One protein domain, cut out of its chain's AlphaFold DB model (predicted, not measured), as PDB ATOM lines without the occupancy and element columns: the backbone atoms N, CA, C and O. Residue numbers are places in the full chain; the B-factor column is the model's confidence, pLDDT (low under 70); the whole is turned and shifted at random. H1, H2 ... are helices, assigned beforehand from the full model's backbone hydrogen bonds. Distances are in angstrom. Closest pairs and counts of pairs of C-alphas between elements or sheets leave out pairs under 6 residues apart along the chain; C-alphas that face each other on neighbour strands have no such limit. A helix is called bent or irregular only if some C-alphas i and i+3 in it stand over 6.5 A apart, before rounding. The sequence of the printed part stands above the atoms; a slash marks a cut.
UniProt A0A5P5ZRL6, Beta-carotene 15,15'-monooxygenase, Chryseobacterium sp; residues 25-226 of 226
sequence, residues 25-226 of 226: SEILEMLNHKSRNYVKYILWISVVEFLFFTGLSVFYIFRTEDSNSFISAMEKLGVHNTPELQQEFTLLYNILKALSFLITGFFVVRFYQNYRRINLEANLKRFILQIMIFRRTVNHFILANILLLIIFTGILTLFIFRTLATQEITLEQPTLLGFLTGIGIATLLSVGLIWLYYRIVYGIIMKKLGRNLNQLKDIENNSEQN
ATOM      1  N   SER A  25      87.391 -56.795-166.232       57.69
ATOM      2  CA  SER A  25      88.788 -57.160-166.499       57.69
ATOM      3  C   SER A  25      88.948 -58.432-167.348       57.69
ATOM      4  O   SER A  25      89.715 -58.417-168.309       57.69
ATOM      5  N   GLU A  26      88.200 -59.502-167.065       56.09
ATOM      6  CA  GLU A  26      88.226 -60.752-167.846       56.09
ATOM      7  C   GLU A  26      87.603 -60.568-169.235       56.09
ATOM      8  O   GLU A  26      88.113 -61.085-170.232       56.09
ATOM      9  N   ILE A  27      86.529 -59.775-169.333       59.12
ATOM     10  CA  ILE A  27      85.920 -59.413-170.621       59.12
ATOM     11  C   ILE A  27      86.920 -58.612-171.463       59.12
ATOM     12  O   ILE A  27      87.078 -58.895-172.655       59.12
ATOM     13  N   LEU A  28      87.637 -57.665-170.848       57.06
ATOM     14  CA  LEU A  28      88.734 -56.920-171.471       57.06
ATOM     15  C   LEU A  28      89.848 -57.850-171.951       57.06
ATOM     16  O   LEU A  28      90.325 -57.688-173.073       57.06
ATOM     17  N   GLU A  29      90.243 -58.838-171.154       56.81
ATOM     18  CA  GLU A  29      91.314 -59.773-171.497       56.81
ATOM     19  C   GLU A  29      90.924 -60.704-172.659       56.81
ATOM     20  O   GLU A  29      91.682 -60.857-173.625       56.81
ATOM     21  N   MET A  30      89.693 -61.229-172.657       59.34
ATOM     22  CA  MET A  30      89.157 -62.043-173.753       59.34
ATOM     23  C   MET A  30      88.966 -61.239-175.048       59.34
ATOM     24  O   MET A  30      89.319 -61.723-176.133       59.34
ATOM     25  N   LEU A  31      88.445 -60.006-174.970       59.19
ATOM     26  CA  LEU A  31      88.358 -59.105-176.126       59.19
ATOM     27  C   LEU A  31      89.747 -58.755-176.649       59.19
ATOM     28  O   LEU A  31      89.964 -58.770-177.861       59.19
ATOM     29  N   ASN A  32      90.696 -58.487-175.753       61.66
ATOM     30  CA  ASN A  32      92.065 -58.161-176.112       61.66
ATOM     31  C   ASN A  32      92.726 -59.334-176.852       61.66
ATOM     32  O   ASN A  32      93.312 -59.137-177.916       61.66
ATOM     33  N   HIS A  33      92.550 -60.568-176.373       60.31
ATOM     34  CA  HIS A  33      93.088 -61.763-177.020       60.31
ATOM     35  C   HIS A  33      92.448 -62.030-178.397       60.31
ATOM     36  O   HIS A  33      93.150 -62.224-179.395       60.31
ATOM     37  N   LYS A  34      91.112 -61.973-178.495       58.06
ATOM     38  CA  LYS A  34      90.387 -62.269-179.743       58.06
ATOM     39  C   LYS A  34      90.566 -61.170-180.798       58.06
ATOM     40  O   LYS A  34      90.758 -61.469-181.977       58.06
ATOM     41  N   SER A  35      90.555 -59.902-180.382       61.53
ATOM     42  CA  SER A  35      90.758 -58.739-181.256       61.53
ATOM     43  C   SER A  35      92.187 -58.688-181.797       61.53
ATOM     44  O   SER A  35      92.384 -58.436-182.984       61.53
ATOM     45  N   ARG A  36      93.194 -59.048-180.989       64.25
ATOM     46  CA  ARG A  36      94.602 -59.066-181.420       64.25
ATOM     47  C   ARG A  36      94.836 -59.968-182.629       64.25
ATOM     48  O   ARG A  36      95.594 -59.587-183.516       64.25
ATOM     49  N   ASN A  37      94.154 -61.110-182.716       66.94
ATOM     50  CA  ASN A  37      94.275 -61.991-183.878       66.94
ATOM     51  C   ASN A  37      93.690 -61.347-185.149       66.94
ATOM     52  O   ASN A  37      94.351 -61.306-186.182       66.94
ATOM     53  N   TYR A  38      92.496 -60.749-185.065       66.38
ATOM     54  CA  TYR A  38      91.901 -60.007-186.188       66.38
ATOM     55  C   TYR A  38      92.774 -58.847-186.651       66.38
ATOM     56  O   TYR A  38      92.951 -58.630-187.849       66.38
ATOM     57  N   VAL A  39      93.325 -58.100-185.701       66.25
ATOM     58  CA  VAL A  39      94.153 -56.943-186.003       66.25
ATOM     59  C   VAL A  39      95.496 -57.384-186.621       66.25
ATOM     60  O   VAL A  39      95.957 -56.749-187.568       66.25
ATOM     61  N   LYS A  40      96.062 -58.534-186.213       71.25
ATOM     62  CA  LYS A  40      97.204 -59.176-186.898       71.25
ATOM     63  C   LYS A  40      96.882 -59.580-188.341       71.25
ATOM     64  O   LYS A  40      97.700 -59.331-189.221       71.25
ATOM     65  N   TYR A  41      95.710 -60.157-188.617       73.94
ATOM     66  CA  TYR A  41      95.304 -60.463-190.000       73.94
ATOM     67  C   TYR A  41      95.193 -59.199-190.854       73.94
ATOM     68  O   TYR A  41      95.647 -59.179-191.993       73.94
ATOM     69  N   ILE A  42      94.633 -58.124-190.297       71.81
ATOM     70  CA  ILE A  42      94.509 -56.837-190.991       71.81
ATOM     71  C   ILE A  42      95.885 -56.243-191.309       71.81
ATOM     72  O   ILE A  42      96.080 -55.719-192.405       71.81
ATOM     73  N   LEU A  43      96.834 -56.344-190.374       71.50
ATOM     74  CA  LEU A  43      98.225 -55.959-190.599       71.50
ATOM     75  C   LEU A  43      98.825 -56.749-191.767       71.50
ATOM     76  O   LEU A  43      99.354 -56.144-192.693       71.50
ATOM     77  N   TRP A  44      98.701 -58.079-191.748       75.06
ATOM     78  CA  TRP A  44      99.206 -58.946-192.813       75.06
ATOM     79  C   TRP A  44      98.597 -58.619-194.177       75.06
ATOM     80  O   TRP A  44      99.337 -58.518-195.148       75.06
ATOM     81  N   ILE A  45      97.284 -58.376-194.251       75.56
ATOM     82  CA  ILE A  45      96.615 -57.964-195.495       75.56
ATOM     83  C   ILE A  45      97.212 -56.658-196.022       75.56
ATOM     84  O   ILE A  45      97.580 -56.585-197.189       75.56
ATOM     85  N   SER A  46      97.359 -55.642-195.168       72.81
ATOM     86  CA  SER A  46      97.935 -54.360-195.586       72.81
ATOM     87  C   SER A  46      99.430 -54.464-195.932       72.81
ATOM     88  O   SER A  46      99.929 -53.689-196.745       72.81
ATOM     89  N   VAL A  47     100.153 -55.435-195.366       78.19
ATOM     90  CA  VAL A  47     101.541 -55.719-195.751       78.19
ATOM     91  C   VAL A  47     101.633 -56.384-197.114       78.19
ATOM     92  O   VAL A  47     102.435 -55.962-197.944       78.19
ATOM     93  N   VAL A  48     100.794 -57.390-197.357       81.12
ATOM     94  CA  VAL A  48     100.709 -58.070-198.652       81.12
ATOM     95  C   VAL A  48     100.276 -57.093-199.741       81.12
ATOM     96  O   VAL A  48     100.879 -57.086-200.802       81.12
ATOM     97  N   GLU A  49      99.304 -56.223-199.470       79.88
ATOM     98  CA  GLU A  49      98.880 -55.139-200.364       79.88
ATOM     99  C   GLU A  49     100.055 -54.244-200.767       79.88
ATOM    100  O   GLU A  49     100.305 -54.026-201.952       79.88
ATOM    101  N   PHE A  50     100.813 -53.751-199.789       80.50
ATOM    102  CA  PHE A  50     101.956 -52.893-200.068       80.50
ATOM    103  C   PHE A  50     103.048 -53.614-200.862       80.50
ATOM    104  O   PHE A  50     103.584 -53.052-201.818       80.50
ATOM    105  N   LEU A  51     103.359 -54.860-200.495       83.94
ATOM    106  CA  LEU A  51     104.309 -55.698-201.226       83.94
ATOM    107  C   LEU A  51     103.823 -56.008-202.638       83.94
ATOM    108  O   LEU A  51     104.635 -56.039-203.551       83.94
ATOM    109  N   PHE A  52     102.522 -56.199-202.833       83.31
ATOM    110  CA  PHE A  52     101.931 -56.449-204.138       83.31
ATOM    111  C   PHE A  52     102.065 -55.223-205.042       83.31
ATOM    112  O   PHE A  52     102.595 -55.342-206.140       83.31
ATOM    113  N   PHE A  53     101.684 -54.030-204.576       79.50
ATOM    114  CA  PHE A  53     101.833 -52.805-205.370       79.50
ATOM    115  C   PHE A  53     103.296 -52.418-205.595       79.50
ATOM    116  O   PHE A  53     103.663 -52.034-206.703       79.50
ATOM    117  N   THR A  54     104.148 -52.550-204.577       80.88
ATOM    118  CA  THR A  54     105.595 -52.331-204.720       80.88
ATOM    119  C   THR A  54     106.192 -53.347-205.686       80.88
ATOM    120  O   THR A  54     106.963 -52.977-206.560       80.88
ATOM    121  N   GLY A  55     105.806 -54.616-205.567       83.12
ATOM    122  CA  GLY A  55     106.240 -55.701-206.438       83.12
ATOM    123  C   GLY A  55     105.808 -55.475-207.878       83.12
ATOM    124  O   GLY A  55     106.637 -55.603-208.765       83.12
ATOM    125  N   LEU A  56     104.564 -55.052-208.119       80.56
ATOM    126  CA  LEU A  56     104.089 -54.649-209.444       80.56
ATOM    127  C   LEU A  56     104.851 -53.436-209.981       80.56
ATOM    128  O   LEU A  56     105.235 -53.442-211.143       80.56
ATOM    129  N   SER A  57     105.103 -52.423-209.149       76.75
ATOM    130  CA  SER A  57     105.867 -51.232-209.534       76.75
ATOM    131  C   SER A  57     107.296 -51.604-209.937       76.75
ATOM    132  O   SER A  57     107.744 -51.268-211.028       76.75
ATOM    133  N   VAL A  58     107.989 -52.383-209.104       79.75
ATOM    134  CA  VAL A  58     109.344 -52.879-209.374       79.75
ATOM    135  C   VAL A  58     109.347 -53.809-210.581       79.75
ATOM    136  O   VAL A  58     110.207 -53.667-211.436       79.75
ATOM    137  N   PHE A  59     108.380 -54.715-210.703       79.81
ATOM    138  CA  PHE A  59     108.251 -55.602-211.855       79.81
ATOM    139  C   PHE A  59     108.056 -54.808-213.145       79.81
ATOM    140  O   PHE A  59     108.757 -55.065-214.111       79.81
ATOM    141  N   TYR A  60     107.187 -53.798-213.147       72.75
ATOM    142  CA  TYR A  60     106.982 -52.913-214.294       72.75
ATOM    143  C   TYR A  60     108.243 -52.108-214.641       72.75
ATOM    144  O   TYR A  60     108.554 -51.912-215.808       72.75
ATOM    145  N   ILE A  61     109.016 -51.685-213.637       70.75
ATOM    146  CA  ILE A  61     110.305 -51.006-213.831       70.75
ATOM    147  C   ILE A  61     111.369 -51.979-214.376       70.75
ATOM    148  O   ILE A  61     112.131 -51.621-215.271       70.75
ATOM    149  N   PHE A  62     111.468 -53.201-213.856       69.50
ATOM    150  CA  PHE A  62     112.483 -54.175-214.276       69.50
ATOM    151  C   PHE A  62     112.160 -54.832-215.614       69.50
ATOM    152  O   PHE A  62     113.085 -55.178-216.353       69.50
ATOM    153  N   ARG A  63     110.874 -54.978-215.945       66.69
ATOM    154  CA  ARG A  63     110.415 -55.464-217.242       66.69
ATOM    155  C   ARG A  63     110.727 -54.401-218.289       66.69
ATOM    156  O   ARG A  63     109.951 -53.497-218.569       66.69
ATOM    157  N   THR A  64     111.936 -54.500-218.823       53.75
ATOM    158  CA  THR A  64     112.403 -53.745-219.984       53.75
ATOM    159  C   THR A  64     111.737 -54.360-221.211       53.75
ATOM    160  O   THR A  64     112.367 -55.095-221.957       53.75
ATOM    161  N   GLU A  65     110.430 -54.158-221.363       53.69
ATOM    162  CA  GLU A  65     109.720 -54.512-222.591       53.69
ATOM    163  C   GLU A  65     109.594 -53.248-223.444       53.69
ATOM    164  O   GLU A  65     108.831 -52.332-223.142       53.69
ATOM    165  N   ASP A  66     110.435 -53.222-224.480       53.19
ATOM    166  CA  ASP A  66     110.279 -52.514-225.742       53.19
ATOM    167  C   ASP A  66     109.821 -51.055-225.646       53.19
ATOM    168  O   ASP A  66     108.636 -50.737-225.789       53.19
ATOM    169  N   SER A  67     110.790 -50.131-225.599       54.66
ATOM    170  CA  SER A  67     110.586 -48.761-226.104       54.66
ATOM    171  C   SER A  67     109.911 -48.768-227.486       54.66
ATOM    172  O   SER A  67     109.139 -47.869-227.808       54.66
ATOM    173  N   ASN A  68     110.103 -49.845-228.253       57.56
ATOM    174  CA  ASN A  68     109.428 -50.117-229.515       57.56
ATOM    175  C   ASN A  68     107.897 -50.219-229.411       57.56
ATOM    176  O   ASN A  68     107.236 -49.995-230.413       57.56
ATOM    177  N   SER A  69     107.285 -50.524-228.263       67.62
ATOM    178  CA  SER A  69     105.817 -50.633-228.150       67.62
ATOM    179  C   SER A  69     105.121 -49.274-228.272       67.62
ATOM    180  O   SER A  69     104.175 -49.114-229.042       67.62
ATOM    181  N   PHE A  70     105.632 -48.265-227.567       71.00
ATOM    182  CA  PHE A  70     105.141 -46.896-227.673       71.00
ATOM    183  C   PHE A  70     105.505 -46.285-229.029       71.00
ATOM    184  O   PHE A  70     104.663 -45.668-229.674       71.00
ATOM    185  N   ILE A  71     106.734 -46.520-229.495       72.06
ATOM    186  CA  ILE A  71     107.216 -46.027-230.791       72.06
ATOM    187  C   ILE A  71     106.445 -46.670-231.958       72.06
ATOM    188  O   ILE A  71     106.032 -45.970-232.871       72.06
ATOM    189  N   SER A  72     106.126 -47.964-231.906       70.88
ATOM    190  CA  SER A  72     105.286 -48.621-232.924       70.88
ATOM    191  C   SER A  72     103.822 -48.175-232.864       70.88
ATOM    192  O   SER A  72     103.150 -48.116-233.894       70.88
ATOM    193  N   ALA A  73     103.303 -47.822-231.684       70.00
ATOM    194  CA  ALA A  73     101.999 -47.170-231.578       70.00
ATOM    195  C   ALA A  73     102.018 -45.765-232.206       70.00
ATOM    196  O   ALA A  73     101.048 -45.381-232.857       70.00
ATOM    197  N   MET A  74     103.125 -45.029-232.066       69.81
ATOM    198  CA  MET A  74     103.350 -43.742-232.733       69.81
ATOM    199  C   MET A  74     103.466 -43.893-234.258       69.81
ATOM    200  O   MET A  74     102.856 -43.122-234.994       69.81
ATOM    201  N   GLU A  75     104.164 -44.920-234.739       73.00
ATOM    202  CA  GLU A  75     104.290 -45.234-236.167       73.00
ATOM    203  C   GLU A  75     102.930 -45.528-236.812       73.00
ATOM    204  O   GLU A  75     102.621 -45.031-237.893       73.00
ATOM    205  N   LYS A  76     102.049 -46.249-236.104       73.44
ATOM    206  CA  LYS A  76     100.655 -46.473-236.532       73.44
ATOM    207  C   LYS A  76      99.814 -45.194-236.588       73.44
ATOM    208  O   LYS A  76      98.789 -45.181-237.261       73.44
ATOM    209  N   LEU A  77     100.235 -44.136-235.897       68.31
ATOM    210  CA  LEU A  77      99.646 -42.795-235.973       68.31
ATOM    211  C   LEU A  77     100.304 -41.932-237.068       68.31
ATOM    212  O   LEU A  77     100.024 -40.740-237.155       68.31
ATOM    213  N   GLY A  78     101.172 -42.511-237.903       65.00
ATOM    214  CA  GLY A  78     101.840 -41.828-239.012       65.00
ATOM    215  C   GLY A  78     103.164 -41.155-238.645       65.00
ATOM    216  O   GLY A  78     103.814 -40.599-239.528       65.00
ATOM    217  N   VAL A  79     103.593 -41.214-237.375       71.81
ATOM    218  CA  VAL A  79     104.866 -40.623-236.933       71.81
ATOM    219  C   VAL A  79     106.036 -41.381-237.532       71.81
ATOM    220  O   VAL A  79     106.158 -42.592-237.375       71.81
ATOM    221  N   HIS A  80     106.924 -40.657-238.207       70.06
ATOM    222  CA  HIS A  80     108.156 -41.233-238.715       70.06
ATOM    223  C   HIS A  80     109.101 -41.512-237.552       70.06
ATOM    224  O   HIS A  80     109.428 -40.621-236.758       70.06
ATOM    225  N   ASN A  81     109.552 -42.764-237.479       70.75
ATOM    226  CA  ASN A  81     110.520 -43.240-236.501       70.75
ATOM    227  C   ASN A  81     111.905 -42.654-236.813       70.75
ATOM    228  O   ASN A  81     112.749 -43.312-237.421       70.75
ATOM    229  N   THR A  82     112.145 -41.404-236.418       72.12
ATOM    230  CA  THR A  82     113.472 -40.794-236.513       72.12
ATOM    231  C   THR A  82     114.341 -41.211-235.318       72.12
ATOM    232  O   THR A  82     113.830 -41.401-234.208       72.12
ATOM    233  N   PRO A  83     115.667 -41.357-235.504       72.00
ATOM    234  CA  PRO A  83     116.580 -41.689-234.407       72.00
ATOM    235  C   PRO A  83     116.584 -40.619-233.304       72.00
ATOM    236  O   PRO A  83     116.734 -40.951-232.132       72.00
ATOM    237  N   GLU A  84     116.337 -39.356-233.658       73.25
ATOM    238  CA  GLU A  84     116.178 -38.243-232.713       73.25
ATOM    239  C   GLU A  84     114.968 -38.452-231.791       73.25
ATOM    240  O   GLU A  84     115.084 -38.340-230.573       73.25
ATOM    241  N   LEU A  85     113.821 -38.864-232.342       74.81
ATOM    242  CA  LEU A  85     112.617 -39.137-231.559       74.81
ATOM    243  C   LEU A  85     112.801 -40.322-230.601       74.81
ATOM    244  O   LEU A  85     112.340 -40.274-229.460       74.81
ATOM    245  N   GLN A  86     113.506 -41.371-231.032       76.06
ATOM    246  CA  GLN A  86     113.829 -42.496-230.152       76.06
ATOM    247  C   GLN A  86     114.735 -42.071-228.993       76.06
ATOM    248  O   GLN A  86     114.530 -42.532-227.867       76.06
ATOM    249  N   GLN A  87     115.713 -41.197-229.239       78.06
ATOM    250  CA  GLN A  87     116.602 -40.682-228.196       78.06
ATOM    251  C   GLN A  87     115.848 -39.803-227.196       78.06
ATOM    252  O   GLN A  87     115.914 -40.070-225.994       78.06
ATOM    253  N   GLU A  88     115.070 -38.830-227.674       77.38
ATOM    254  CA  GLU A  88     114.233 -37.960-226.837       77.38
ATOM    255  C   GLU A  88     113.250 -38.777-225.986       77.38
ATOM    256  O   GLU A  88     113.151 -38.591-224.769       77.38
ATOM    257  N   PHE A  89     112.577 -39.757-226.597       79.06
ATOM    258  CA  PHE A  89     111.675 -40.658-225.886       79.06
ATOM    259  C   PHE A  89     112.410 -41.506-224.841       79.06
ATOM    260  O   PHE A  89     111.937 -41.641-223.715       79.06
ATOM    261  N   THR A  90     113.577 -42.057-225.180       80.50
ATOM    262  CA  THR A  90     114.370 -42.882-224.256       80.50
ATOM    263  C   THR A  90     114.838 -42.070-223.050       80.50
ATOM    264  O   THR A  90     114.758 -42.554-221.920       80.50
ATOM    265  N   LEU A  91     115.285 -40.828-223.256       82.12
ATOM    266  CA  LEU A  91     115.665 -39.922-222.172       82.12
ATOM    267  C   LEU A  91     114.466 -39.598-221.273       82.12
ATOM    268  O   LEU A  91     114.553 -39.770-220.055       82.12
ATOM    269  N   LEU A  92     113.333 -39.206-221.862       81.88
ATOM    270  CA  LEU A  92     112.104 -38.904-221.128       81.88
ATOM    271  C   LEU A  92     111.612 -40.116-220.326       81.88
ATOM    272  O   LEU A  92     111.346 -40.007-219.128       81.88
ATOM    273  N   TYR A  93     111.554 -41.287-220.957       82.06
ATOM    274  CA  TYR A  93     111.145 -42.532-220.318       82.06
ATOM    275  C   TYR A  93     112.072 -42.909-219.155       82.06
ATOM    276  O   TYR A  93     111.597 -43.262-218.075       82.06
ATOM    277  N   ASN A  94     113.389 -42.764-219.326       81.75
ATOM    278  CA  ASN A  94     114.360 -43.033-218.264       81.75
ATOM    279  C   ASN A  94     114.208 -42.077-217.074       81.75
ATOM    280  O   ASN A  94     114.274 -42.529-215.929       81.75
ATOM    281  N   ILE A  95     113.956 -40.785-217.314       85.06
ATOM    282  CA  ILE A  95     113.708 -39.805-216.244       85.06
ATOM    283  C   ILE A  95     112.439 -40.173-215.466       85.06
ATOM    284  O   ILE A  95     112.463 -40.219-214.233       85.06
ATOM    285  N   LEU A  96     111.346 -40.488-216.168       83.25
ATOM    286  CA  LEU A  96     110.089 -40.914-215.548       83.25
ATOM    287  C   LEU A  96     110.290 -42.195-214.725       83.25
ATOM    288  O   LEU A  96     109.886 -42.273-213.562       83.25
ATOM    289  N   LYS A  97     110.993 -43.182-215.279       83.56
ATOM    290  CA  LYS A  97     111.317 -44.436-214.593       83.56
ATOM    291  C   LYS A  97     112.150 -44.207-213.329       83.56
ATOM    292  O   LYS A  97     111.817 -44.757-212.278       83.56
ATOM    293  N   ALA A  98     113.185 -43.368-213.400       84.88
ATOM    294  CA  ALA A  98     114.020 -43.018-212.253       84.88
ATOM    295  C   ALA A  98     113.217 -42.302-211.154       84.88
ATOM    296  O   ALA A  98     113.344 -42.641-209.976       84.88
ATOM    297  N   LEU A  99     112.340 -41.367-211.533       86.19
ATOM    298  CA  LEU A  99     111.455 -40.668-210.601       86.19
ATOM    299  C   LEU A  99     110.488 -41.634-209.900       86.19
ATOM    300  O   LEU A  99     110.350 -41.590-208.677       86.19
ATOM    301  N   SER A 100     109.857 -42.534-210.659       83.44
ATOM    302  CA  SER A 100     108.965 -43.565-210.113       83.44
ATOM    303  C   SER A 100     109.702 -44.477-209.130       83.44
ATOM    304  O   SER A 100     109.230 -44.713-208.017       83.44
ATOM    305  N   PHE A 101     110.916 -44.911-209.483       84.88
ATOM    306  CA  PHE A 101     111.751 -45.734-208.612       84.88
ATOM    307  C   PHE A 101     112.107 -45.027-207.295       84.88
ATOM    308  O   PHE A 101     111.988 -45.630-206.226       84.88
ATOM    309  N   LEU A 102     112.485 -43.744-207.346       87.12
ATOM    310  CA  LEU A 102     112.777 -42.945-206.150       87.12
ATOM    311  C   LEU A 102     111.556 -42.807-205.236       87.12
ATOM    312  O   LEU A 102     111.671 -42.994-204.021       87.12
ATOM    313  N   ILE A 103     110.385 -42.519-205.808       85.00
ATOM    314  CA  ILE A 103     109.132 -42.393-205.053       85.00
ATOM    315  C   ILE A 103     108.776 -43.731-204.400       85.00
ATOM    316  O   ILE A 103     108.536 -43.776-203.190       85.00
ATOM    317  N   THR A 104     108.803 -44.830-205.155       83.44
ATOM    318  CA  THR A 104     108.540 -46.170-204.617       83.44
ATOM    319  C   THR A 104     109.528 -46.522-203.504       83.44
ATOM    320  O   THR A 104     109.102 -46.925-202.422       83.44
ATOM    321  N   GLY A 105     110.830 -46.283-203.698       83.38
ATOM    322  CA  GLY A 105     111.859 -46.515-202.681       83.38
ATOM    323  C   GLY A 105     111.621 -45.725-201.388       83.38
ATOM    324  O   GLY A 105     111.674 -46.294-200.295       83.38
ATOM    325  N   PHE A 106     111.273 -44.439-201.495       86.38
ATOM    326  CA  PHE A 106     110.917 -43.610-200.339       86.38
ATOM    327  C   PHE A 106     109.737 -44.197-199.550       86.38
ATOM    328  O   PHE A 106     109.784 -44.296-198.316       86.38
ATOM    329  N   PHE A 107     108.688 -44.633-200.249       82.00
ATOM    330  CA  PHE A 107     107.525 -45.239-199.608       82.00
ATOM    331  C   PHE A 107     107.831 -46.600-198.983       82.00
ATOM    332  O   PHE A 107     107.317 -46.869-197.900       82.00
ATOM    333  N   VAL A 108     108.707 -47.415-199.580       82.44
ATOM    334  CA  VAL A 108     109.176 -48.686-198.995       82.44
ATOM    335  C   VAL A 108     109.897 -48.459-197.673       82.44
ATOM    336  O   VAL A 108     109.593 -49.128-196.683       82.44
ATOM    337  N   VAL A 109     110.795 -47.475-197.605       82.38
ATOM    338  CA  VAL A 109     111.494 -47.143-196.354       82.38
ATOM    339  C   VAL A 109     110.501 -46.675-195.289       82.38
ATOM    340  O   VAL A 109     110.528 -47.154-194.151       82.38
ATOM    341  N   ARG A 110     109.580 -45.774-195.650       80.12
ATOM    342  CA  ARG A 110     108.562 -45.260-194.723       80.12
ATOM    343  C   ARG A 110     107.605 -46.355-194.249       80.12
ATOM    344  O   ARG A 110     107.212 -46.382-193.082       80.12
ATOM    345  N   PHE A 111     107.269 -47.280-195.137       76.25
ATOM    346  CA  PHE A 111     106.468 -48.455-194.840       76.25
ATOM    347  C   PHE A 111     107.175 -49.379-193.841       76.25
ATOM    348  O   PHE A 111     106.577 -49.757-192.833       76.25
ATOM    349  N   TYR A 112     108.458 -49.676-194.064       77.50
ATOM    350  CA  TYR A 112     109.250 -50.526-193.175       77.50
ATOM    351  C   TYR A 112     109.373 -49.930-191.764       77.50
ATOM    352  O   TYR A 112     109.193 -50.634-190.767       77.50
ATOM    353  N   GLN A 113     109.601 -48.617-191.663       75.75
ATOM    354  CA  GLN A 113     109.643 -47.916-190.376       75.75
ATOM    355  C   GLN A 113     108.317 -48.027-189.612       75.75
ATOM    356  O   GLN A 113     108.317 -48.304-188.409       75.75
ATOM    357  N   ASN A 114     107.186 -47.855-190.301       71.88
ATOM    358  CA  ASN A 114     105.867 -47.985-189.688       71.88
ATOM    359  C   ASN A 114     105.563 -49.432-189.278       71.88
ATOM    360  O   ASN A 114     105.078 -49.653-188.173       71.88
ATOM    361  N   TYR A 115     105.905 -50.421-190.107       71.31
ATOM    362  CA  TYR A 115     105.725 -51.838-189.775       71.31
ATOM    363  C   TYR A 115     106.518 -52.247-188.525       71.31
ATOM    364  O   TYR A 115     105.989 -52.903-187.626       71.31
ATOM    365  N   ARG A 116     107.776 -51.801-188.417       67.81
ATOM    366  CA  ARG A 116     108.619 -52.098-187.253       67.81
ATOM    367  C   ARG A 116     108.081 -51.463-185.967       67.81
ATOM    368  O   ARG A 116     108.164 -52.093-184.919       67.81
ATOM    369  N   ARG A 117     107.501 -50.257-186.032       66.94
ATOM    370  CA  ARG A 117     106.842 -49.630-184.870       66.94
ATOM    371  C   ARG A 117     105.638 -50.433-184.377       66.94
ATOM    372  O   ARG A 117     105.459 -50.536-183.167       66.94
ATOM    373  N   ILE A 118     104.891 -51.051-185.292       66.38
ATOM    374  CA  ILE A 118     103.683 -51.819-184.967       66.38
ATOM    375  C   ILE A 118     104.004 -53.130-184.246       66.38
ATOM    376  O   ILE A 118     103.298 -53.505-183.315       66.38
ATOM    377  N   ASN A 119     105.094 -53.804-184.617       58.34
ATOM    378  CA  ASN A 119     105.501 -55.055-183.970       58.34
ATOM    379  C   ASN A 119     106.063 -54.881-182.548       58.34
ATOM    380  O   ASN A 119     106.124 -55.856-181.805       58.34
ATOM    381  N   LEU A 120     106.484 -53.670-182.168       54.53
ATOM    382  CA  LEU A 120     107.128 -53.404-180.876       54.53
ATOM    383  C   LEU A 120     106.149 -52.941-179.781       54.53
ATOM    384  O   LEU A 120     106.539 -52.860-178.618       54.53
ATOM    385  N   GLU A 121     104.889 -52.633-180.107       61.53
ATOM    386  CA  GLU A 121     103.922 -52.145-179.118       61.53
ATOM    387  C   GLU A 121     103.134 -53.269-178.430       61.53
ATOM    388  O   GLU A 121     102.394 -54.023-179.059       61.53
ATOM    389  N   ALA A 122     103.217 -53.322-177.098       57.34
ATOM    390  CA  ALA A 122     102.483 -54.291-176.280       57.34
ATOM    391  C   ALA A 122     100.997 -53.926-176.044       57.34
ATOM    392  O   ALA A 122     100.211 -54.778-175.626       57.34
ATOM    393  N   ASN A 123     100.590 -52.674-176.301       64.50
ATOM    394  CA  ASN A 123      99.245 -52.172-175.996       64.50
ATOM    395  C   ASN A 123      98.317 -52.215-177.229       64.50
ATOM    396  O   ASN A 123      98.574 -51.548-178.231       64.50
ATOM    397  N   LEU A 124      97.195 -52.943-177.132       68.31
ATOM    398  CA  LEU A 124      96.226 -53.137-178.223       68.31
ATOM    399  C   LEU A 124      95.623 -51.827-178.759       68.31
ATOM    400  O   LEU A 124      95.408 -51.697-179.962       68.31
ATOM    401  N   LYS A 125      95.362 -50.843-177.891       65.06
ATOM    402  CA  LYS A 125      94.789 -49.546-178.290       65.06
ATOM    403  C   LYS A 125      95.757 -48.793-179.196       65.06
ATOM    404  O   LYS A 125      95.362 -48.288-180.248       65.06
ATOM    405  N   ARG A 126      97.039 -48.774-178.820       67.69
ATOM    406  CA  ARG A 126      98.085 -48.160-179.641       67.69
ATOM    407  C   ARG A 126      98.344 -48.956-180.923       67.69
ATOM    408  O   ARG A 126      98.382 -48.349-181.987       67.69
ATOM    409  N   PHE A 127      98.324 -50.290-180.859       68.19
ATOM    410  CA  PHE A 127      98.417 -51.175-182.027       68.19
ATOM    411  C   PHE A 127      97.348 -50.863-183.092       68.19
ATOM    412  O   PHE A 127      97.668 -50.695-184.271       68.19
ATOM    413  N   ILE A 128      96.080 -50.700-182.691       68.94
ATOM    414  CA  ILE A 128      94.996 -50.332-183.617       68.94
ATOM    415  C   ILE A 128      95.209 -48.923-184.200       68.94
ATOM    416  O   ILE A 128      95.011 -48.712-185.401       68.94
ATOM    417  N   LEU A 129      95.641 -47.958-183.378       69.88
ATOM    418  CA  LEU A 129      95.914 -46.586-183.818       69.88
ATOM    419  C   LEU A 129      97.066 -46.553-184.834       69.88
ATOM    420  O   LEU A 129      96.952 -45.918-185.885       69.88
ATOM    421  N   GLN A 130      98.140 -47.300-184.587       71.25
ATOM    422  CA  GLN A 130      99.243 -47.412-185.531       71.25
ATOM    423  C   GLN A 130      98.820 -48.070-186.848       71.25
ATOM    424  O   GLN A 130      99.237 -47.612-187.908       71.25
ATOM    425  N   ILE A 131      97.930 -49.066-186.828       72.88
ATOM    426  CA  ILE A 131      97.378 -49.663-188.057       72.88
ATOM    427  C   ILE A 131      96.540 -48.660-188.850       72.88
ATOM    428  O   ILE A 131      96.587 -48.642-190.080       72.88
ATOM    429  N   MET A 132      95.810 -47.778-188.171       71.25
ATOM    430  CA  MET A 132      95.106 -46.684-188.834       71.25
ATOM    431  C   MET A 132      96.082 -45.694-189.501       71.25
ATOM    432  O   MET A 132      95.843 -45.268-190.632       71.25
ATOM    433  N   ILE A 133      97.205 -45.361-188.852       70.25
ATOM    434  CA  ILE A 133      98.268 -44.512-189.430       70.25
ATOM    435  C   ILE A 133      98.964 -45.215-190.607       70.25
ATOM    436  O   ILE A 133      99.220 -44.605-191.650       70.25
ATOM    437  N   PHE A 134      99.237 -46.507-190.469       70.69
ATOM    438  CA  PHE A 134      99.821 -47.348-191.507       70.69
ATOM    439  C   PHE A 134      98.951 -47.372-192.762       70.69
ATOM    440  O   PHE A 134      99.436 -47.093-193.853       70.69
ATOM    441  N   ARG A 135      97.639 -47.561-192.595       74.25
ATOM    442  CA  ARG A 135      96.660 -47.462-193.685       74.25
ATOM    443  C   ARG A 135      96.665 -46.099-194.352       74.25
ATOM    444  O   ARG A 135      96.690 -46.025-195.571       74.25
ATOM    445  N   ARG A 136      96.709 -45.006-193.582       76.81
ATOM    446  CA  ARG A 136      96.857 -43.667-194.177       76.81
ATOM    447  C   ARG A 136      98.124 -43.573-195.021       76.81
ATOM    448  O   ARG A 136      98.071 -42.975-196.087       76.81
ATOM    449  N   THR A 137      99.227 -44.176-194.589       78.06
ATOM    450  CA  THR A 137     100.482 -44.191-195.358       78.06
ATOM    451  C   THR A 137     100.325 -44.957-196.674       78.06
ATOM    452  O   THR A 137     100.704 -44.434-197.717       78.06
ATOM    453  N   VAL A 138      99.699 -46.140-196.649       74.62
ATOM    454  CA  VAL A 138      99.388 -46.914-197.867       74.62
ATOM    455  C   VAL A 138      98.427 -46.147-198.782       74.62
ATOM    456  O   VAL A 138      98.625 -46.120-199.989       74.62
ATOM    457  N   ASN A 139      97.437 -45.443-198.234       78.06
ATOM    458  CA  ASN A 139      96.542 -44.598-199.025       78.06
ATOM    459  C   ASN A 139      97.293 -43.464-199.738       78.06
ATOM    460  O   ASN A 139      97.078 -43.231-200.920       78.06
ATOM    461  N   HIS A 140      98.209 -42.783-199.042       81.06
ATOM    462  CA  HIS A 140      99.043 -41.757-199.673       81.06
ATOM    463  C   HIS A 140      99.951 -42.359-200.748       81.06
ATOM    464  O   HIS A 140     100.159 -41.721-201.772       81.06
ATOM    465  N   PHE A 141     100.446 -43.585-200.553       81.94
ATOM    466  CA  PHE A 141     101.213 -44.302-201.571       81.94
ATOM    467  C   PHE A 141     100.376 -44.597-202.820       81.94
ATOM    468  O   PHE A 141     100.812 -44.305-203.930       81.94
ATOM    469  N   ILE A 142      99.166 -45.135-202.653       80.50
ATOM    470  CA  ILE A 142      98.259 -45.432-203.769       80.50
ATOM    471  C   ILE A 142      97.859 -44.140-204.492       80.50
ATOM    472  O   ILE A 142      97.918 -44.084-205.716       80.50
ATOM    473  N   LEU A 143      97.513 -43.081-203.752       83.69
ATOM    474  CA  LEU A 143      97.164 -41.781-204.327       83.69
ATOM    475  C   LEU A 143      98.347 -41.168-205.083       83.69
ATOM    476  O   LEU A 143      98.161 -40.679-206.193       83.69
ATOM    477  N   ALA A 144      99.560 -41.245-204.528       83.31
ATOM    478  CA  ALA A 144     100.772 -40.811-205.215       83.31
ATOM    479  C   ALA A 144     101.018 -41.618-206.500       83.31
ATOM    480  O   ALA A 144     101.370 -41.023-207.511       83.31
ATOM    481  N   ASN A 145     100.776 -42.935-206.499       82.44
ATOM    482  CA  ASN A 145     100.880 -43.768-207.704       82.44
ATOM    483  C   ASN A 145      99.826 -43.407-208.759       82.44
ATOM    484  O   ASN A 145     100.163 -43.311-209.933       82.44
ATOM    485  N   ILE A 146      98.569 -43.167-208.364       84.25
ATOM    486  CA  ILE A 146      97.519 -42.698-209.286       84.25
ATOM    487  C   ILE A 146      97.910 -41.348-209.890       84.25
ATOM    488  O   ILE A 146      97.805 -41.150-211.097       84.25
ATOM    489  N   LEU A 147      98.367 -40.415-209.055       86.38
ATOM    490  CA  LEU A 147      98.777 -39.087-209.497       86.38
ATOM    491  C   LEU A 147      99.979 -39.171-210.447       86.38
ATOM    492  O   LEU A 147      99.984 -38.516-211.484       86.38
ATOM    493  N   LEU A 148     100.948 -40.034-210.139       83.56
ATOM    494  CA  LEU A 148     102.088 -40.317-211.003       83.56
ATOM    495  C   LEU A 148     101.655 -40.932-212.341       83.56
ATOM    496  O   LEU A 148     102.142 -40.497-213.379       83.56
ATOM    497  N   LEU A 149     100.691 -41.858-212.338       83.44
ATOM    498  CA  LEU A 149     100.101 -42.429-213.554       83.44
ATOM    499  C   LEU A 149      99.468 -41.334-214.421       83.44
ATOM    500  O   LEU A 149      99.769 -41.252-215.607       83.44
ATOM    501  N   ILE A 150      98.649 -40.455-213.835       84.12
ATOM    502  CA  ILE A 150      98.010 -39.347-214.564       84.12
ATOM    503  C   ILE A 150      99.062 -38.397-215.148       84.12
ATOM    504  O   ILE A 150      98.957 -38.011-216.312       84.12
ATOM    505  N   ILE A 151     100.092 -38.046-214.369       86.06
ATOM    506  CA  ILE A 151     101.198 -37.198-214.833       86.06
ATOM    507  C   ILE A 151     101.936 -37.865-215.995       86.06
ATOM    508  O   ILE A 151     102.194 -37.207-216.999       86.06
ATOM    509  N   PHE A 152     102.246 -39.159-215.898       83.44
ATOM    510  CA  PHE A 152     102.958 -39.890-216.949       83.44
ATOM    511  C   PHE A 152     102.132 -39.938-218.230       83.44
ATOM    512  O   PHE A 152     102.636 -39.575-219.290       83.44
ATOM    513  N   THR A 153     100.851 -40.299-218.134       82.44
ATOM    514  CA  THR A 153      99.934 -40.291-219.279       82.44
ATOM    515  C   THR A 153      99.823 -38.897-219.895       82.44
ATOM    516  O   THR A 153      99.849 -38.766-221.119       82.44
ATOM    517  N   GLY A 154      99.748 -37.844-219.075       83.81
ATOM    518  CA  GLY A 154      99.702 -36.460-219.543       83.81
ATOM    519  C   GLY A 154     100.972 -36.045-220.288       83.81
ATOM    520  O   GLY A 154     100.886 -35.530-221.400       83.81
ATOM    521  N   ILE A 155     102.149 -36.319-219.716       84.19
ATOM    522  CA  ILE A 155     103.449 -36.022-220.337       84.19
ATOM    523  C   ILE A 155     103.597 -36.773-221.663       84.19
ATOM    524  O   ILE A 155     103.965 -36.162-222.664       84.19
ATOM    525  N   LEU A 156     103.263 -38.065-221.697       81.19
ATOM    526  CA  LEU A 156     103.308 -38.865-222.923       81.19
ATOM    527  C   LEU A 156     102.344 -38.324-223.981       81.19
ATOM    528  O   LEU A 156     102.717 -38.193-225.141       81.19
ATOM    529  N   THR A 157     101.132 -37.936-223.586       82.31
ATOM    530  CA  THR A 157     100.155 -37.336-224.506       82.31
ATOM    531  C   THR A 157     100.674 -36.013-225.078       82.31
ATOM    532  O   THR A 157     100.604 -35.796-226.285       82.31
ATOM    533  N   LEU A 158     101.259 -35.140-224.252       83.44
ATOM    534  CA  LEU A 158     101.873 -33.889-224.716       83.44
ATOM    535  C   LEU A 158     103.056 -34.136-225.660       83.44
ATOM    536  O   LEU A 158     103.198 -33.423-226.653       83.44
ATOM    537  N   PHE A 159     103.880 -35.144-225.372       79.94
ATOM    538  CA  PHE A 159     104.991 -35.555-226.230       79.94
ATOM    539  C   PHE A 159     104.502 -36.020-227.611       79.94
ATOM    540  O   PHE A 159     105.065 -35.620-228.631       79.94
ATOM    541  N   ILE A 160     103.405 -36.783-227.651       78.00
ATOM    542  CA  ILE A 160     102.735 -37.199-228.891       78.00
ATOM    543  C   ILE A 160     102.289 -35.968-229.687       78.00
ATOM    544  O   ILE A 160     102.704 -35.798-230.829       78.00
ATOM    545  N   PHE A 161     101.515 -35.060-229.085       77.81
ATOM    546  CA  PHE A 161     101.039 -33.857-229.784       77.81
ATOM    547  C   PHE A 161     102.181 -32.976-230.306       77.81
ATOM    548  O   PHE A 161     102.114 -32.494-231.436       77.81
ATOM    549  N   ARG A 162     103.247 -32.790-229.514       78.75
ATOM    550  CA  ARG A 162     104.458 -32.067-229.940       78.75
ATOM    551  C   ARG A 162     105.112 -32.719-231.154       78.75
ATOM    552  O   ARG A 162     105.480 -32.021-232.095       78.75
ATOM    553  N   THR A 163     105.237 -34.041-231.133       76.62
ATOM    554  CA  THR A 163     105.821 -34.820-232.227       76.62
ATOM    555  C   THR A 163     105.008 -34.678-233.509       76.62
ATOM    556  O   THR A 163     105.571 -34.371-234.555       76.62
ATOM    557  N   LEU A 164     103.684 -34.840-233.426       76.69
ATOM    558  CA  LEU A 164     102.791 -34.708-234.579       76.69
ATOM    559  C   LEU A 164     102.868 -33.310-235.199       76.69
ATOM    560  O   LEU A 164     102.931 -33.189-236.418       76.69
ATOM    561  N   ALA A 165     102.909 -32.266-234.364       76.44
ATOM    562  CA  ALA A 165     103.048 -30.887-234.826       76.44
ATOM    563  C   ALA A 165     104.408 -30.622-235.492       76.44
ATOM    564  O   ALA A 165     104.470 -29.892-236.474       76.44
ATOM    565  N   THR A 166     105.488 -31.221-234.980       74.06
ATOM    566  CA  THR A 166     106.849 -31.043-235.521       74.06
ATOM    567  C   THR A 166     107.033 -31.757-236.861       74.06
ATOM    568  O   THR A 166     107.780 -31.281-237.706       74.06
ATOM    569  N   GLN A 167     106.347 -32.884-237.068       72.38
ATOM    570  CA  GLN A 167     106.383 -33.634-238.327       72.38
ATOM    571  C   GLN A 167     105.265 -33.239-239.309       72.38
ATOM    572  O   GLN A 167     105.097 -33.903-240.326       72.38
ATOM    573  N   GLU A 168     104.487 -32.191-239.006       70.88
ATOM    574  CA  GLU A 168     103.350 -31.720-239.818       70.88
ATOM    575  C   GLU A 168     102.320 -32.817-240.157       70.88
ATOM    576  O   GLU A 168     101.621 -32.765-241.170       70.88
ATOM    577  N   ILE A 169     102.185 -33.823-239.290       67.12
ATOM    578  CA  ILE A 169     101.276 -34.945-239.522       67.12
ATOM    579  C   ILE A 169      99.860 -34.510-239.160       67.12
ATOM    580  O   ILE A 169      99.471 -34.456-237.989       67.12
ATOM    581  N   THR A 170      99.054 -34.239-240.182       62.69
ATOM    582  CA  THR A 170      97.613 -34.056-240.030       62.69
ATOM    583  C   THR A 170      96.942 -35.419-239.906       62.69
ATOM    584  O   THR A 170      96.615 -36.063-240.903       62.69
ATOM    585  N   LEU A 171      96.737 -35.877-238.672       62.25
ATOM    586  CA  LEU A 171      95.863 -37.018-238.409       62.25
ATOM    587  C   LEU A 171      94.422 -36.685-238.812       62.25
ATOM    588  O   LEU A 171      93.909 -35.611-238.486       62.25
ATOM    589  N   GLU A 172      93.733 -37.642-239.433       67.12
ATOM    590  CA  GLU A 172      92.283 -37.550-239.577       67.12
ATOM    591  C   GLU A 172      91.627 -37.457-238.188       67.12
ATOM    592  O   GLU A 172      91.933 -38.236-237.278       67.12
ATOM    593  N   GLN A 173      90.701 -36.504-238.031       65.44
ATOM    594  CA  GLN A 173      89.935 -36.268-236.799       65.44
ATOM    595  C   GLN A 173      89.418 -37.553-236.106       65.44
ATOM    596  O   GLN A 173      89.594 -37.659-234.890       65.44
ATOM    597  N   PRO A 174      88.832 -38.553-236.807       68.56
ATOM    598  CA  PRO A 174      88.369 -39.790-236.167       68.56
ATOM    599  C   PRO A 174      89.491 -40.632-235.539       68.56
ATOM    600  O   PRO A 174      89.284 -41.216-234.475       68.56
ATOM    601  N   THR A 175      90.683 -40.672-236.137       73.38
ATOM    602  CA  THR A 175      91.824 -41.458-235.632       73.38
ATOM    603  C   THR A 175      92.415 -40.830-234.373       73.38
ATOM    604  O   THR A 175      92.681 -41.527-233.390       73.38
ATOM    605  N   LEU A 176      92.551 -39.501-234.359       72.69
ATOM    606  CA  LEU A 176      93.022 -38.752-233.191       72.69
ATOM    607  C   LEU A 176      92.034 -38.896-232.024       72.69
ATOM    608  O   LEU A 176      92.431 -39.189-230.893       72.69
ATOM    609  N   LEU A 177      90.734 -38.774-232.306       73.69
ATOM    610  CA  LEU A 177      89.681 -38.910-231.304       73.69
ATOM    611  C   LEU A 177      89.602 -40.345-230.753       73.69
ATOM    612  O   LEU A 177      89.474 -40.519-229.541       73.69
ATOM    613  N   GLY A 178      89.763 -41.372-231.596       78.25
ATOM    614  CA  GLY A 178      89.838 -42.778-231.177       78.25
ATOM    615  C   GLY A 178      91.041 -43.086-230.277       78.25
ATOM    616  O   GLY A 178      90.917 -43.790-229.276       78.25
ATOM    617  N   PHE A 179      92.202 -42.502-230.572       78.94
ATOM    618  CA  PHE A 179      93.400 -42.665-229.748       78.94
ATOM    619  C   PHE A 179      93.269 -41.971-228.383       78.94
ATOM    620  O   PHE A 179      93.537 -42.576-227.342       78.94
ATOM    621  N   LEU A 180      92.788 -40.722-228.371       79.38
ATOM    622  CA  LEU A 180      92.608 -39.947-227.142       79.38
ATOM    623  C   LEU A 180      91.543 -40.575-226.228       79.38
ATOM    624  O   LEU A 180      91.732 -40.668-225.013       79.38
ATOM    625  N   THR A 181      90.448 -41.069-226.815       81.69
ATOM    626  CA  THR A 181      89.420 -41.821-226.079       81.69
ATOM    627  C   THR A 181      89.947 -43.163-225.575       81.69
ATOM    628  O   THR A 181      89.669 -43.513-224.432       81.69
ATOM    629  N   GLY A 182      90.773 -43.874-226.350       84.56
ATOM    630  CA  GLY A 182      91.433 -45.111-225.920       84.56
ATOM    631  C   GLY A 182      92.326 -44.921-224.689       84.56
ATOM    632  O   GLY A 182      92.175 -45.643-223.701       84.56
ATOM    633  N   ILE A 183      93.197 -43.904-224.698       84.19
ATOM    634  CA  ILE A 183      94.037 -43.547-223.539       84.19
ATOM    635  C   ILE A 183      93.174 -43.147-222.338       84.19
ATOM    636  O   ILE A 183      93.441 -43.570-221.208       84.19
ATOM    637  N   GLY A 184      92.128 -42.350-222.576       86.38
ATOM    638  CA  GLY A 184      91.191 -41.923-221.542       86.38
ATOM    639  C   GLY A 184      90.500 -43.108-220.869       86.38
ATOM    640  O   GLY A 184      90.527 -43.215-219.644       86.38
ATOM    641  N   ILE A 185      89.954 -44.040-221.653       89.56
ATOM    642  CA  ILE A 185      89.292 -45.254-221.156       89.56
ATOM    643  C   ILE A 185      90.285 -46.147-220.408       89.56
ATOM    644  O   ILE A 185      89.972 -46.600-219.311       89.56
ATOM    645  N   ALA A 186      91.490 -46.370-220.940       84.81
ATOM    646  CA  ALA A 186      92.507 -47.194-220.283       84.81
ATOM    647  C   ALA A 186      92.933 -46.618-218.920       84.81
ATOM    648  O   ALA A 186      93.040 -47.341-217.922       84.81
ATOM    649  N   THR A 187      93.117 -45.296-218.861       86.88
ATOM    650  CA  THR A 187      93.428 -44.567-217.625       86.88
ATOM    651  C   THR A 187      92.266 -44.659-216.638       86.88
ATOM    652  O   THR A 187      92.468 -44.979-215.468       86.88
ATOM    653  N   LEU A 188      91.035 -44.444-217.107       89.00
ATOM    654  CA  LEU A 188      89.833 -44.480-216.278       89.00
ATOM    655  C   LEU A 188      89.546 -45.887-215.743       89.00
ATOM    656  O   LEU A 188      89.181 -46.028-214.578       89.00
ATOM    657  N   LEU A 189      89.790 -46.930-216.541       89.44
ATOM    658  CA  LEU A 189      89.725 -48.326-216.105       89.44
ATOM    659  C   LEU A 189      90.762 -48.622-215.021       89.44
ATOM    660  O   LEU A 189      90.420 -49.230-214.010       89.44
ATOM    661  N   SER A 190      91.999 -48.150-215.186       83.31
ATOM    662  CA  SER A 190      93.068 -48.344-214.200       83.31
ATOM    663  C   SER A 190      92.749 -47.647-212.873       83.31
ATOM    664  O   SER A 190      92.821 -48.265-211.811       83.31
ATOM    665  N   VAL A 191      92.303 -46.388-212.920       86.06
ATOM    666  CA  VAL A 191      91.850 -45.650-211.729       86.06
ATOM    667  C   VAL A 191      90.621 -46.317-211.104       86.06
ATOM    668  O   VAL A 191      90.557 -46.465-209.885       86.06
ATOM    669  N   GLY A 192      89.674 -46.774-211.924       86.50
ATOM    670  CA  GLY A 192      88.479 -47.491-211.482       86.50
ATOM    671  C   GLY A 192      88.808 -48.795-210.756       86.50
ATOM    672  O   GLY A 192      88.212 -49.077-209.718       86.50
ATOM    673  N   LEU A 193      89.798 -49.552-211.237       82.81
ATOM    674  CA  LEU A 193      90.256 -50.788-210.599       82.81
ATOM    675  C   LEU A 193      90.845 -50.511-209.211       82.81
ATOM    676  O   LEU A 193      90.501 -51.182-208.237       82.81
ATOM    677  N   ILE A 194      91.684 -49.474-209.106       80.94
ATOM    678  CA  ILE A 194      92.295 -49.055-207.841       80.94
ATOM    679  C   ILE A 194      91.229 -48.523-206.872       80.94
ATOM    680  O   ILE A 194      91.268 -48.817-205.677       80.94
ATOM    681  N   TRP A 195      90.239 -47.783-207.371       82.94
ATOM    682  CA  TRP A 195      89.129 -47.288-206.561       82.94
ATOM    683  C   TRP A 195      88.217 -48.416-206.063       82.94
ATOM    684  O   TRP A 195      87.817 -48.423-204.896       82.94
ATOM    685  N   LEU A 196      87.910 -49.399-206.912       78.81
ATOM    686  CA  LEU A 196      87.135 -50.580-206.530       78.81
ATOM    687  C   LEU A 196      87.862 -51.364-205.437       78.81
ATOM    688  O   LEU A 196      87.271 -51.710-204.412       78.81
ATOM    689  N   TYR A 197      89.160 -51.572-205.636       77.50
ATOM    690  CA  TYR A 197      90.035 -52.173-204.649       77.50
ATOM    691  C   TYR A 197      90.004 -51.394-203.319       77.50
ATOM    692  O   TYR A 197      89.751 -51.983-202.263       77.50
ATOM    693  N   TYR A 198      90.126 -50.061-203.369       75.88
ATOM    694  CA  TYR A 198      90.010 -49.190-202.196       75.88
ATOM    695  C   TYR A 198      88.668 -49.384-201.482       75.88
ATOM    696  O   TYR A 198      88.635 -49.595-200.270       75.88
ATOM    697  N   ARG A 199      87.548 -49.379-202.213       77.38
ATOM    698  CA  ARG A 199      86.209 -49.530-201.628       77.38
ATOM    699  C   ARG A 199      86.040 -50.868-200.906       77.38
ATOM    700  O   ARG A 199      85.472 -50.890-199.813       77.38
ATOM    701  N   ILE A 200      86.537 -51.958-201.489       74.50
ATOM    702  CA  ILE A 200      86.422 -53.307-200.919       74.50
ATOM    703  C   ILE A 200      87.289 -53.432-199.661       74.50
ATOM    704  O   ILE A 200      86.787 -53.792-198.591       74.50
ATOM    705  N   VAL A 201      88.573 -53.082-199.759       70.31
ATOM    706  CA  VAL A 201      89.531 -53.257-198.660       70.31
ATOM    707  C   VAL A 201      89.258 -52.270-197.522       70.31
ATOM    708  O   VAL A 201      89.232 -52.657-196.351       70.31
ATOM    709  N   TYR A 202      88.989 -50.996-197.818       70.50
ATOM    710  CA  TYR A 202      88.748 -50.001-196.771       70.50
ATOM    711  C   TYR A 202      87.353 -50.107-196.164       70.50
ATOM    712  O   TYR A 202      87.227 -50.013-194.941       70.50
ATOM    713  N   GLY A 203      86.311 -50.345-196.965       69.12
ATOM    714  CA  GLY A 203      84.931 -50.371-196.478       69.12
ATOM    715  C   GLY A 203      84.684 -51.466-195.440       69.12
ATOM    716  O   GLY A 203      84.133 -51.203-194.368       69.12
ATOM    717  N   ILE A 204      85.139 -52.688-195.722       70.19
ATOM    718  CA  ILE A 204      84.926 -53.840-194.835       70.19
ATOM    719  C   ILE A 204      85.788 -53.714-193.579       70.19
ATOM    720  O   ILE A 204      85.317 -53.926-192.458       70.19
ATOM    721  N   ILE A 205      87.055 -53.339-193.751       67.12
ATOM    722  CA  ILE A 205      88.007 -53.392-192.649       67.12
ATOM    723  C   ILE A 205      87.820 -52.213-191.685       67.12
ATOM    724  O   ILE A 205      87.857 -52.416-190.471       67.12
ATOM    725  N   MET A 206      87.545 -51.002-192.184       65.12
ATOM    726  CA  MET A 206      87.389 -49.814-191.331       65.12
ATOM    727  C   MET A 206      86.158 -49.917-190.428       65.12
ATOM    728  O   MET A 206      86.222 -49.605-189.238       65.12
ATOM    729  N   LYS A 207      85.049 -50.437-190.968       67.88
ATOM    730  CA  LYS A 207      83.806 -50.628-190.213       67.88
ATOM    731  C   LYS A 207      83.986 -51.638-189.077       67.88
ATOM    732  O   LYS A 207      83.396 -51.480-188.012       67.88
ATOM    733  N   LYS A 208      84.826 -52.657-189.282       67.19
ATOM    734  CA  LYS A 208      85.118 -53.681-188.270       67.19
ATOM    735  C   LYS A 208      86.114 -53.187-187.215       67.19
ATOM    736  O   LYS A 208      85.911 -53.435-186.030       67.19
ATOM    737  N   LEU A 209      87.142 -52.440-187.625       67.12
ATOM    738  CA  LEU A 209      88.162 -51.896-186.725       67.12
ATOM    739  C   LEU A 209      87.599 -50.796-185.806       67.12
ATOM    740  O   LEU A 209      87.868 -50.806-184.609       67.12
ATOM    741  N   GLY A 210      86.757 -49.903-186.343       66.38
ATOM    742  CA  GLY A 210      86.107 -48.842-185.567       66.38
ATOM    743  C   GLY A 210      85.134 -49.371-184.511       66.38
ATOM    744  O   GLY A 210      85.114 -48.870-183.392       66.38
ATOM    745  N   ARG A 211      84.383 -50.439-184.822       67.50
ATOM    746  CA  ARG A 211      83.499 -51.097-183.841       67.50
ATOM    747  C   ARG A 211      84.289 -51.709-182.683       67.50
ATOM    748  O   ARG A 211      83.915 -51.490-181.540       67.50
ATOM    749  N   ASN A 212      85.398 -52.394-182.969       67.00
ATOM    750  CA  ASN A 212      86.274 -52.947-181.929       67.00
ATOM    751  C   ASN A 212      86.913 -51.856-181.054       67.00
ATOM    752  O   ASN A 212      87.068 -52.055-179.853       67.00
ATOM    753  N   LEU A 213      87.292 -50.713-181.637       67.50
ATOM    754  CA  LEU A 213      87.908 -49.618-180.883       67.50
ATOM    755  C   LEU A 213      86.895 -48.883-179.992       67.50
ATOM    756  O   LEU A 213      87.223 -48.564-178.853       67.50
ATOM    757  N   ASN A 214      85.669 -48.666-180.479       66.25
ATOM    758  CA  ASN A 214      84.585 -48.103-179.669       66.25
ATOM    759  C   ASN A 214      84.200 -49.044-178.526       66.25
ATOM    760  O   ASN A 214      84.114 -48.593-177.397       66.25
ATOM    761  N   GLN A 215      84.094 -50.352-178.783       66.00
ATOM    762  CA  GLN A 215      83.841 -51.341-177.730       66.00
ATOM    763  C   GLN A 215      84.926 -51.329-176.649       66.00
ATOM    764  O   GLN A 215      84.600 -51.368-175.470       66.00
ATOM    765  N   LEU A 216      86.207 -51.226-177.024       65.38
ATOM    766  CA  LEU A 216      87.288 -51.081-176.043       65.38
ATOM    767  C   LEU A 216      87.134 -49.805-175.201       65.38
ATOM    768  O   LEU A 216      87.336 -49.846-173.993       65.38
ATOM    769  N   LYS A 217      86.777 -48.684-175.840       65.88
ATOM    770  CA  LYS A 217      86.618 -47.384-175.180       65.88
ATOM    771  C   LYS A 217      85.403 -47.351-174.246       65.88
ATOM    772  O   LYS A 217      85.492 -46.797-173.158       65.88
ATOM    773  N   ASP A 218      84.298 -47.966-174.653       67.06
ATOM    774  CA  ASP A 218      83.075 -48.047-173.853       67.06
ATOM    775  C   ASP A 218      83.284 -48.928-172.613       67.06
ATOM    776  O   ASP A 218      82.764 -48.615-171.545       67.06
ATOM    777  N   ILE A 219      84.075 -50.003-172.716       65.06
ATOM    778  CA  ILE A 219      84.400 -50.855-171.562       65.06
ATOM    779  C   ILE A 219      85.349 -50.134-170.591       65.06
ATOM    780  O   ILE A 219      85.117 -50.192-169.389       65.06
ATOM    781  N   GLU A 220      86.362 -49.419-171.095       61.19
ATOM    782  CA  GLU A 220      87.300 -48.613-170.284       61.19
ATOM    783  C   GLU A 220      86.547 -47.531-169.483       61.19
ATOM    784  O   GLU A 220      86.681 -47.458-168.262       61.19
ATOM    785  N   ASN A 221      85.648 -46.785-170.136       65.88
ATOM    786  CA  ASN A 221      84.830 -45.757-169.483       65.88
ATOM    787  C   ASN A 221      83.878 -46.333-168.415       65.88
ATOM    788  O   ASN A 221      83.701 -45.727-167.364       65.88
ATOM    789  N   ASN A 222      83.275 -47.501-168.665       59.38
ATOM    790  CA  ASN A 222      82.398 -48.162-167.691       59.38
ATOM    791  C   ASN A 222      83.172 -48.812-166.529       59.38
ATOM    792  O   ASN A 222      82.595 -49.039-165.470       59.38
ATOM    793  N   SER A 223      84.458 -49.136-166.709       55.81
ATOM    794  CA  SER A 223      85.321 -49.653-165.639       55.81
ATOM    795  C   SER A 223      85.939 -48.572-164.752       55.81
ATOM    796  O   SER A 223      86.369 -48.895-163.657       55.81
ATOM    797  N   GLU A 224      85.992 -47.316-165.206       51.28
ATOM    798  CA  GLU A 224      86.406 -46.172-164.375       51.28
ATOM    799  C   GLU A 224      85.233 -45.554-163.589       51.28
ATOM    800  O   GLU A 224      85.455 -44.793-162.651       51.28
ATOM    801  N   GLN A 225      83.986 -45.860-163.971       43.75
ATOM    802  CA  GLN A 225      82.766 -45.382-163.303       43.75
ATOM    803  C   GLN A 225      82.209 -46.334-162.227       43.75
ATOM    804  O   GLN A 225      81.320 -45.922-161.484       43.75
ATOM    805  N   ASN A 226      82.717 -47.568-162.146       38.34
ATOM    806  CA  ASN A 226      82.379 -48.579-161.133       38.34
ATOM    807  C   ASN A 226      83.584 -48.849-160.234       38.34
ATOM    808  O   ASN A 226      83.364 -49.081-159.027       38.34
TER     809      ASN A 226
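Overview. This is residues 25 to 226 of the 226 residues of the protein "Beta-carotene 15,15'-monooxygenase" of Chryseobacterium sp (UniProt A0A5P5ZRL6). Four long helices, H1, H3, H4 and H5, make a slender bundle that runs up and down, each helix running against the one before it in the chain. H4 lies nearest the middle, between H3 and H5, while H1 covers only part of the bundle's length, and the short H2 lies at the end of the rod beyond H1's last residue. At the other end the first residues of H1 and the last of H5 reach past the hairpin of H3 and H4. The printed part has 202 residues with five named helices, H1 to H5 in chain order, and no named strand: all helix. It is loose, with a radius of gyration of the C-alphas of 24.0 A, and spans 83 by 31 by 21 A.

Arrangement. H1, residues 25 to 62, has a kink of 25 degrees near residue 34. H2, residues 67 to 75, is apart from H1. H3, residues 83 to 119, touches H1 with residues 97 to 108 alone, at a shallow tilt of 16 degrees, opposite ways; the closest C-alphas, of Ile 61 and Lys 97, are 6.7 A apart. H2 is close to H3 but not clearly touching it, the closest C-alphas, of Ser 67 and Thr 90, being 7.2 A apart. H4, residues 124 to 166, forms a helical hairpin with H3 at a shallow tilt of 4 degrees, with C-alphas of Ile 118 and Phe 127 closest at 6.1 A. H4 touches H1 with residues 124 to 138 alone, the same way at 19 degrees; the C-alphas of Leu 43 and Ile 131 are closest, at 6.8 A. H5, residues 173 to 224, forms a helical hairpin with H4 at a shallow tilt of 10 degrees, closest at the C-alphas of Ile 146 and Val 191, 6.8 A. H5 touches H1 with residues 205 to 219 alone, opposite ways at 19 degrees; the C-alphas of Ser 35 and Asn 212 are closest, at 7.4 A. H3 and H5 are apart. In H2, H3 and H4 every O i to N i+4 pair is within hydrogen-bond range; in H1 it is 32 of 34 and in H5 47 of 48.

Along the chain. H1 begins at C-alpha 25, (88.788, -57.160, -166.499), and measures 53.4 A from first to last C-alpha. H2 has nine residues. H3 measures 53.3 A and H4 62.3 A. H5, the longest, measures 73.2 A and ends at C-alpha 224, (86.406, -46.172, -164.375). It has a kink of 25 degrees near residue 203 and is neither bent nor irregular, but only just: C-alphas 201 and 204 are 6.0 A apart.

Size, cuts and confidence. The outline is a rod, and its two farthest C-alphas, of Glu 168 and Asn 226, are 83.2 A apart. The printed part has no cut and no long link. Its mean pLDDT is 73.4; 69 residues are under 70, among them residues 25 to 39, 116 to 129 and 205 to 226.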